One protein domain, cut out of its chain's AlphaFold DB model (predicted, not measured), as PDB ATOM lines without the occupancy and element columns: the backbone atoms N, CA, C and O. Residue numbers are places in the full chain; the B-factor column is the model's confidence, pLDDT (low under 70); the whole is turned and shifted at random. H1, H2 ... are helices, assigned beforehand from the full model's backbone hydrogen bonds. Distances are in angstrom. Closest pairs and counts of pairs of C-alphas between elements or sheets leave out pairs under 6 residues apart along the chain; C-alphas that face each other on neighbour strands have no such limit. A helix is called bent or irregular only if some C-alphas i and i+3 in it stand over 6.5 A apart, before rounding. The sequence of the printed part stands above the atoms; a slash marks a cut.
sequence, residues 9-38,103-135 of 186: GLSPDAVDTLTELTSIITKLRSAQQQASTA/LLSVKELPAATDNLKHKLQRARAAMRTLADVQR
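Overview. This is residues 9 to 38 and 103 to 135 of the 186 residues of the protein "Mediator of RNA polymerase II transcription subunit 9" of Madurella mycetomatis (UniProt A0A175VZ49). The model is a long, thin, staggered pair of rows: the long helix H1 makes one row, and H2 followed by H3 makes the other, running back the opposite way. The rows overlap only in part, with H2 beside a part of H1 and the first turns of H3 near the beginning of H1, while the far ends of H1 and H3 reach out in opposite directions. Residues 128 to 135, of which 128 and 129 belong to H3, stick out beyond the rest as a free tail, and residues 9 to 16 lead from beside H3 into H1. The printed part has 63 residues, with three named helices in the order H1, H2, H3 along the chain and no named strand, and its class is all helix. It is only just loose, close to extended, with a radius of gyration of the C-alphas of 15.9 A and spans of 56 by 19 by 15 A.

Along the chain. The printed part begins at Gly 9, whose C-alpha is at (97.370, 135.240, 142.812), and residues 9 to 16 belong to no named element. H1 follows, residues 17 to 38, the longest helix with 22 residues. It begins with C-alpha 17 at (95.297, 143.709, 134.105) and ends with C-alpha 38 at (78.436, 149.342, 108.246), 31.4 A away. After the cut, residues 103 to 105 come before H2, residues 106 to 112, which measures 9.8 A from first to last C-alpha. H2 is irregular: C-alphas 107 and 110 are 7.0 A apart, and its line is a rough one. Thr 113 lies between H2 and H3. H3, residues 114 to 129, measures 22.7 A from first to last C-alpha and ends with C-alpha 129 at (97.429, 136.130, 153.007). Residues 130 to 135 complete the printed part.

Arrangement. H1 and H2 only just touch, with 3 pairs of C-alphas within 8 A. H1 touches H2 with residues 24 to 28 alone. Their closest C-alphas are those of Ile 24 and Ala 112, 7.2 A apart. The lines of H1 and H2 stand at a shallow tilt of 25 degrees, and the two helices run opposite ways. Their centres are 11.4 A apart. H1 and H3 are close but not clearly touching, with 2 pairs of C-alphas within 8 A. The closest C-alphas of these two are those of Thr 17 and Leu 116, 6.5 A apart. H1 and H3 run opposite ways at a shallow tilt of 10 degrees, and their centres are 24.4 A apart. H2 and H3 meet only through their link, a tight one of 1 residue. Every O i to N i+4 pair is within hydrogen-bond range in H1 and H3. In H2, 1 of 3 such pairs is within range, and 3 of 4 O i to N i+3 pairs are.

Size, cuts and confidence. The two C-alphas farthest apart are those of Ala 38 and Arg 135, 57.1 A. Residues 128 to 135 stand free; without them the body has 55 residues, spans 46 by 19 by 9 A and has a radius of gyration of 13.6 A. Residues 39 to 102 are cut out and not printed, and C-alphas 38 and 103 are 13.7 A apart across the cut. The link from H1 to H2 runs across the cut. The mean pLDDT of the printed part is 81.6. The model's confidence is low, under 70, at residues 9 to 10 and 12 to 15.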
ATOM      1  N   GLY A   9      98.093 134.017 143.182       67.39
ATOM      2  CA  GLY A   9      97.370 135.240 142.812       67.39
ATOM      3  C   GLY A   9      98.214 136.515 142.669       67.39
ATOM      4  O   GLY A   9      97.655 137.542 142.297       67.39
ATOM      5  N   LEU A  10      99.511 136.476 142.983       65.53
ATOM      6  CA  LEU A  10     100.456 137.596 142.842       65.53
ATOM      7  C   LEU A  10     101.549 137.328 141.802       65.53
ATOM      8  O   LEU A  10     102.490 138.111 141.685       65.53
ATOM      9  N   SER A  11     101.448 136.230 141.047       72.11
ATOM     10  CA  SER A  11     102.350 136.011 139.920       72.11
ATOM     11  C   SER A  11     102.173 137.135 138.885       72.11
ATOM     12  O   SER A  11     101.054 137.621 138.698       72.11
ATOM     13  N   PRO A  12     103.253 137.574 138.210       64.70
ATOM     14  CA  PRO A  12     103.194 138.703 137.278       64.70
ATOM     15  C   PRO A  12     102.162 138.498 136.159       64.70
ATOM     16  O   PRO A  12     101.526 139.456 135.737       64.70
ATOM     17  N   ASP A  13     101.937 137.247 135.747       66.13
ATOM     18  CA  ASP A  13     100.943 136.875 134.735       66.13
ATOM     19  C   ASP A  13      99.498 136.868 135.285       66.13
ATOM     20  O   ASP A  13      98.539 137.244 134.607       66.13
ATOM     21  N   ALA A  14      99.308 136.515 136.564       64.87
ATOM     22  CA  ALA A  14      97.980 136.512 137.183       64.87
ATOM     23  C   ALA A  14      97.380 137.918 137.337       64.87
ATOM     24  O   ALA A  14      96.153 138.049 137.380       64.87
ATOM     25  N   VAL A  15      98.221 138.954 137.418       69.79
ATOM     26  CA  VAL A  15      97.809 140.347 137.665       69.79
ATOM     27  C   VAL A  15      98.058 141.256 136.457       69.79
ATOM     28  O   VAL A  15      97.994 142.475 136.601       69.79
ATOM     29  N   ASP A  16      98.297 140.712 135.258       78.86
ATOM     30  CA  ASP A  16      98.441 141.521 134.039       78.86
ATOM     31  C   ASP A  16      97.091 142.092 133.556       78.86
ATOM     32  O   ASP A  16      96.514 141.736 132.527       78.86
ATOM     33  N   THR A  17      96.553 143.010 134.355       83.09
ATOM     34  CA  THR A  17      95.297 143.709 134.105       83.09
ATOM     35  C   THR A  17      95.408 144.697 132.950       83.09
ATOM     36  O   THR A  17      94.408 145.014 132.312       83.09
ATOM     37  N   LEU A  18      96.617 145.207 132.684       81.04
ATOM     38  CA  LEU A  18      96.856 146.221 131.657       81.04
ATOM     39  C   LEU A  18      96.745 145.624 130.257       81.04
ATOM     40  O   LEU A  18      96.078 146.214 129.399       81.04
ATOM     41  N   THR A  19      97.338 144.451 130.031       84.46
ATOM     42  CA  THR A  19      97.225 143.745 128.750       84.46
ATOM     43  C   THR A  19      95.781 143.329 128.480       84.46
ATOM     44  O   THR A  19      95.278 143.527 127.371       84.46
ATOM     45  N   GLU A  20      95.057 142.843 129.494       84.11
ATOM     46  CA  GLU A  20      93.636 142.504 129.354       84.11
ATOM     47  C   GLU A  20      92.765 143.720 129.036       84.11
ATOM     48  O   GLU A  20      91.979 143.682 128.086       84.11
ATOM     49  N   LEU A  21      92.928 144.820 129.773       86.68
ATOM     50  CA  LEU A  21      92.197 146.060 129.511       86.68
ATOM     51  C   LEU A  21      92.490 146.592 128.110       86.68
ATOM     52  O   LEU A  21      91.568 146.982 127.396       86.68
ATOM     53  N   THR A  22      93.752 146.557 127.685       86.41
ATOM     54  CA  THR A  22      94.155 146.990 126.343       86.41
ATOM     55  C   THR A  22      93.521 146.106 125.268       86.41
ATOM     56  O   THR A  22      93.034 146.624 124.260       86.41
ATOM     57  N   SER A  23      93.437 144.791 125.491       87.28
ATOM     58  CA  SER A  23      92.734 143.857 124.602       87.28
ATOM     59  C   SER A  23      91.236 144.166 124.519       87.28
ATOM     60  O   SER A  23      90.684 144.255 123.420       87.28
ATOM     61  N   ILE A  24      90.579 144.409 125.659       86.94
ATOM     62  CA  ILE A  24      89.152 144.769 125.723       86.94
ATOM     63  C   ILE A  24      88.893 146.091 124.989       86.94
ATOM     64  O   ILE A  24      87.995 146.159 124.149       86.94
ATOM     65  N   ILE A  25      89.700 147.123 125.247       87.53
ATOM     66  CA  ILE A  25      89.588 148.436 124.594       87.53
ATOM     67  C   ILE A  25      89.818 148.317 123.085       87.53
ATOM     68  O   ILE A  25      89.087 148.926 122.304       87.53
ATOM     69  N   THR A  26      90.801 147.520 122.660       88.79
ATOM     70  CA  THR A  26      91.085 147.292 121.235       88.79
ATOM     71  C   THR A  26      89.896 146.627 120.548       88.79
ATOM     72  O   THR A  26      89.431 147.128 119.527       88.79
ATOM     73  N   LYS A  27      89.326 145.570 121.146       86.61
ATOM     74  CA  LYS A  27      88.130 144.886 120.623       86.61
ATOM     75  C   LYS A  27      86.916 145.810 120.551       86.61
ATOM     76  O   LYS A  27      86.211 145.792 119.545       86.61
ATOM     77  N   LEU A  28      86.692 146.630 121.578       88.47
ATOM     78  CA  LEU A  28      85.595 147.599 121.603       88.47
ATOM     79  C   LEU A  28      85.762 148.655 120.501       88.47
ATOM     80  O   LEU A  28      84.809 148.958 119.787       88.47
ATOM     81  N   ARG A  29      86.978 149.181 120.315       85.99
ATOM     82  CA  ARG A  29      87.272 150.158 119.257       85.99
ATOM     83  C   ARG A  29      87.067 149.557 117.870       85.99
ATOM     84  O   ARG A  29      86.450 150.201 117.027       85.99
ATOM     85  N   SER A  30      87.536 148.331 117.640       88.22
ATOM     86  CA  SER A  30      87.303 147.617 116.381       88.22
ATOM     87  C   SER A  30      85.809 147.384 116.133       88.22
ATOM     88  O   SER A  30      85.338 147.600 115.018       88.22
ATOM     89  N   ALA A  31      85.043 147.029 117.170       84.79
ATOM     90  CA  ALA A  31      83.592 146.861 117.075       84.79
ATOM     91  C   ALA A  31      82.887 148.175 116.700       84.79
ATOM     92  O   ALA A  31      82.011 148.191 115.837       84.79
ATOM     93  N   GLN A  32      83.303 149.289 117.309       84.81
ATOM     94  CA  GLN A  32      82.783 150.622 116.999       84.81
ATOM     95  C   GLN A  32      83.131 151.056 115.573       84.81
ATOM     96  O   GLN A  32      82.259 151.545 114.862       84.81
ATOM     97  N   GLN A  33      84.369 150.831 115.126       85.15
ATOM     98  CA  GLN A  33      84.788 151.137 113.756       85.15
ATOM     99  C   GLN A  33      83.989 150.329 112.729       85.15
ATOM    100  O   GLN A  33      83.543 150.896 111.734       85.15
ATOM    101  N   GLN A  34      83.741 149.042 112.990       81.42
ATOM    102  CA  GLN A  34      82.925 148.205 112.109       81.42
ATOM    103  C   GLN A  34      81.449 148.635 112.091       81.42
ATOM    104  O   GLN A  34      80.812 148.609 111.040       81.42
ATOM    105  N   ALA A  35      80.902 149.077 113.227       79.06
ATOM    106  CA  ALA A  35      79.552 149.637 113.273       79.06
ATOM    107  C   ALA A  35      79.451 150.941 112.460       79.06
ATOM    108  O   ALA A  35      78.478 151.142 111.733       79.06
ATOM    109  N   SER A  36      80.468 151.807 112.529       80.05
ATOM    110  CA  SER A  36      80.521 153.047 111.747       80.05
ATOM    111  C   SER A  36      80.660 152.795 110.243       80.05
ATOM    112  O   SER A  36      79.987 153.462 109.459       80.05
ATOM    113  N   THR A  37      81.482 151.830 109.816       75.70
ATOM    114  CA  THR A  37      81.619 151.490 108.387       75.70
ATOM    115  C   THR A  37      80.372 150.803 107.838       75.70
ATOM    116  O   THR A  37      79.961 151.113 106.723       75.70
ATOM    117  N   ALA A  38      79.715 149.943 108.624       71.51
ATOM    118  CA  ALA A  38      78.436 149.342 108.246       71.51
ATOM    119  C   ALA A  38      77.324 150.396 108.108       71.51
ATOM    120  O   ALA A  38      76.559 150.357 107.146       71.51
ATOM    121  N   LEU A 103      83.928 140.602 118.211       74.54
ATOM    122  CA  LEU A 103      83.861 142.030 118.487       74.54
ATOM    123  C   LEU A 103      82.968 142.274 119.703       74.54
ATOM    124  O   LEU A 103      81.831 141.820 119.728       74.54
ATOM    125  N   LEU A 104      83.490 142.995 120.696       79.70
ATOM    126  CA  LEU A 104      82.749 143.309 121.913       79.70
ATOM    127  C   LEU A 104      81.801 144.479 121.655       79.70
ATOM    128  O   LEU A 104      82.242 145.584 121.333       79.70
ATOM    129  N   SER A 105      80.505 144.262 121.843       79.94
ATOM    130  CA  SER A 105      79.535 145.352 121.922       79.94
ATOM    131  C   SER A 105      79.576 146.017 123.305       79.94
ATOM    132  O   SER A 105      79.961 145.410 124.303       79.94
ATOM    133  N   VAL A 106      79.125 147.273 123.406       82.62
ATOM    134  CA  VAL A 106      79.082 148.016 124.687       82.62
ATOM    135  C   VAL A 106      78.289 147.259 125.765       82.62
ATOM    136  O   VAL A 106      78.624 147.331 126.945       82.62
ATOM    137  N   LYS A 107      77.270 146.487 125.366       83.92
ATOM    138  CA  LYS A 107      76.449 145.676 126.279       83.92
ATOM    139  C   LYS A 107      77.204 144.478 126.858       83.92
ATOM    140  O   LYS A 107      76.851 144.009 127.933       83.92
ATOM    141  N   GLU A 108      78.237 144.001 126.171       85.94
ATOM    142  CA  GLU A 108      79.055 142.858 126.590       85.94
ATOM    143  C   GLU A 108      80.243 143.279 127.463       85.94
ATOM    144  O   GLU A 108      80.885 142.428 128.071       85.94
ATOM    145  N   LEU A 109      80.525 144.581 127.582       81.96
ATOM    146  CA  LEU A 109      81.636 145.106 128.379       81.96
ATOM    147  C   LEU A 109      81.596 144.671 129.859       81.96
ATOM    148  O   LEU A 109      82.647 144.286 130.379       81.96
ATOM    149  N   PRO A 110      80.435 144.647 130.548       85.59
ATOM    150  CA  PRO A 110      80.366 144.136 131.916       85.59
ATOM    151  C   PRO A 110      80.791 142.666 132.025       85.59
ATOM    152  O   PRO A 110      81.532 142.314 132.935       85.59
ATOM    153  N   ALA A 111      80.387 141.819 131.074       85.99
ATOM    154  CA  ALA A 111      80.781 140.412 131.052       85.99
ATOM    155  C   ALA A 111      82.258 140.240 130.660       85.99
ATOM    156  O   ALA A 111      82.983 139.461 131.273       85.99
ATOM    157  N   ALA A 112      82.741 141.014 129.684       81.63
ATOM    158  CA  ALA A 112      84.135 140.977 129.243       81.63
ATOM    159  C   ALA A 112      85.119 141.389 130.350       81.63
ATOM    160  O   ALA A 112      86.239 140.886 130.401       81.63
ATOM    161  N   THR A 113      84.699 142.283 131.249       88.15
ATOM    162  CA  THR A 113      85.510 142.760 132.380       88.15
ATOM    163  C   THR A 113      85.409 141.883 133.631       88.15
ATOM    164  O   THR A 113      86.173 142.082 134.575       88.15
ATOM    165  N   ASP A 114      84.526 140.885 133.661       87.38
ATOM    166  CA  ASP A 114      84.306 140.059 134.853       87.38
ATOM    167  C   ASP A 114      85.539 139.213 135.226       87.38
ATOM    168  O   ASP A 114      85.918 139.122 136.395       87.38
ATOM    169  N   ASN A 115      86.270 138.707 134.227       83.93
ATOM    170  CA  ASN A 115      87.550 138.019 134.447       83.93
ATOM    171  C   ASN A 115      88.566 138.914 135.170       83.93
ATOM    172  O   ASN A 115      89.241 138.467 136.101       83.93
ATOM    173  N   LEU A 116      88.615 140.197 134.803       85.48
ATOM    174  CA  LEU A 116      89.482 141.183 135.439       85.48
ATOM    175  C   LEU A 116      89.107 141.375 136.908       85.48
ATOM    176  O   LEU A 116      89.971 141.417 137.786       85.48
ATOM    177  N   LYS A 117      87.805 141.452 137.194       88.64
ATOM    178  CA  LYS A 117      87.286 141.551 138.559       88.64
ATOM    179  C   LYS A 117      87.674 140.323 139.379       88.64
ATOM    180  O   LYS A 117      88.145 140.485 140.505       88.64
ATOM    181  N   HIS A 118      87.539 139.120 138.827       87.00
ATOM    182  CA  HIS A 118      87.947 137.888 139.498       87.00
ATOM    183  C   HIS A 118      89.459 137.824 139.747       87.00
ATOM    184  O   HIS A 118      89.867 137.468 140.855       87.00
ATOM    185  N   LYS A 119      90.289 138.230 138.778       86.72
ATOM    186  CA  LYS A 119      91.749 138.339 138.948       86.72
ATOM    187  C   LYS A 119      92.115 139.335 140.044       86.72
ATOM    188  O   LYS A 119      92.848 138.985 140.966       86.72
ATOM    189  N   LEU A 120      91.533 140.533 140.027       88.06
ATOM    190  CA  LEU A 120      91.740 141.545 141.066       88.06
ATOM    191  C   LEU A 120      91.260 141.071 142.440       88.06
ATOM    192  O   LEU A 120      91.912 141.331 143.451       88.06
ATOM    193  N   GLN A 121      90.132 140.365 142.504       88.62
ATOM    194  CA  GLN A 121      89.630 139.796 143.748       88.62
ATOM    195  C   GLN A 121      90.576 138.716 144.282       88.62
ATOM    196  O   GLN A 121      90.877 138.722 145.477       88.62
ATOM    197  N   ARG A 122      91.088 137.840 143.410       85.52
ATOM    198  CA  ARG A 122      92.091 136.827 143.757       85.52
ATOM    199  C   ARG A 122      93.391 137.470 144.235       85.52
ATOM    200  O   ARG A 122      93.887 137.078 145.285       85.52
ATOM    201  N   ALA A 123      93.889 138.493 143.540       82.63
ATOM    202  CA  ALA A 123      95.077 139.243 143.941       82.63
ATOM    203  C   ALA A 123      94.878 139.912 145.308       82.63
ATOM    204  O   ALA A 123      95.711 139.761 146.195       82.63
ATOM    205  N   ARG A 124      93.732 140.563 145.549       84.10
ATOM    206  CA  ARG A 124      93.402 141.141 146.865       84.10
ATOM    207  C   ARG A 124      93.295 140.089 147.965       84.10
ATOM    208  O   ARG A 124      93.659 140.370 149.103       84.10
ATOM    209  N   ALA A 125      92.751 138.912 147.667       83.29
ATOM    210  CA  ALA A 125      92.710 137.809 148.621       83.29
ATOM    211  C   ALA A 125      94.132 137.324 148.937       83.29
ATOM    212  O   ALA A 125      94.491 137.251 150.108       83.29
ATOM    213  N   ALA A 126      94.965 137.119 147.915       83.70
ATOM    214  CA  ALA A 126      96.364 136.732 148.067       83.70
ATOM    215  C   ALA A 126      97.169 137.775 148.861       83.70
ATOM    216  O   ALA A 126      97.875 137.412 149.796       83.70
ATOM    217  N   MET A 127      96.991 139.073 148.598       82.47
ATOM    218  CA  MET A 127      97.613 140.143 149.390       82.47
ATOM    219  C   MET A 127      97.260 140.051 150.875       82.47
ATOM    220  O   MET A 127      98.117 140.272 151.719       82.47
ATOM    221  N   ARG A 128      96.021 139.688 151.223       82.58
ATOM    222  CA  ARG A 128      95.632 139.512 152.633       82.58
ATOM    223  C   ARG A 128      96.262 138.284 153.288       82.58
ATOM    224  O   ARG A 128      96.317 138.239 154.510       82.58
ATOM    225  N   THR A 129      96.714 137.310 152.498       81.99
ATOM    226  CA  THR A 129      97.429 136.130 153.007       81.99
ATOM    227  C   THR A 129      98.921 136.370 153.219       81.99
ATOM    228  O   THR A 129      99.561 135.555 153.877       81.99
ATOM    229  N   LEU A 130      99.488 137.468 152.698       79.75
ATOM    230  CA  LEU A 130     100.891 137.786 152.951       79.75
ATOM    231  C   LEU A 130     101.072 138.118 154.429       79.75
ATOM    232  O   LEU A 130     100.422 139.019 154.970       79.75
ATOM    233  N   ALA A 131     101.989 137.385 155.062       74.87
ATOM    234  CA  ALA A 131     102.441 137.695 156.404       74.87
ATOM    235  C   ALA A 131     102.911 139.157 156.449       74.87
ATOM    236  O   ALA A 131     103.564 139.639 155.525       74.87
ATOM    237  N   ASP A 132     102.530 139.860 157.513       77.04
ATOM    238  CA  ASP A 132     102.930 141.240 157.784       77.04
ATOM    239  C   ASP A 132     102.418 142.335 156.822       77.04
ATOM    240  O   ASP A 132     102.858 143.473 156.946       77.04
ATOM    241  N   VAL A 133     101.417 142.103 155.955       78.38
ATOM    242  CA  VAL A 133     100.791 143.222 155.190       78.38
ATOM    243  C   VAL A 133     100.150 144.279 156.096       78.38
ATOM    244  O   VAL A 133     100.056 145.445 155.729       78.38
ATOM    245  N   GLN A 134      99.723 143.884 157.294       78.99
ATOM    246  CA  GLN A 134      99.203 144.809 158.306       78.99
ATOM    247  C   GLN A 134     100.309 145.453 159.155       78.99
ATOM    248  O   GLN A 134     100.029 146.358 159.940       78.99
ATOM    249  N   ARG A 135     101.559 144.981 159.049       85.11
ATOM    250  CA  ARG A 135     102.669 145.521 159.832       85.11
ATOM    251  C   ARG A 135     103.070 146.862 159.226       85.11
ATOM    252  O   ARG A 135     103.354 146.960 158.036       85.11
TER     253      ARG A 135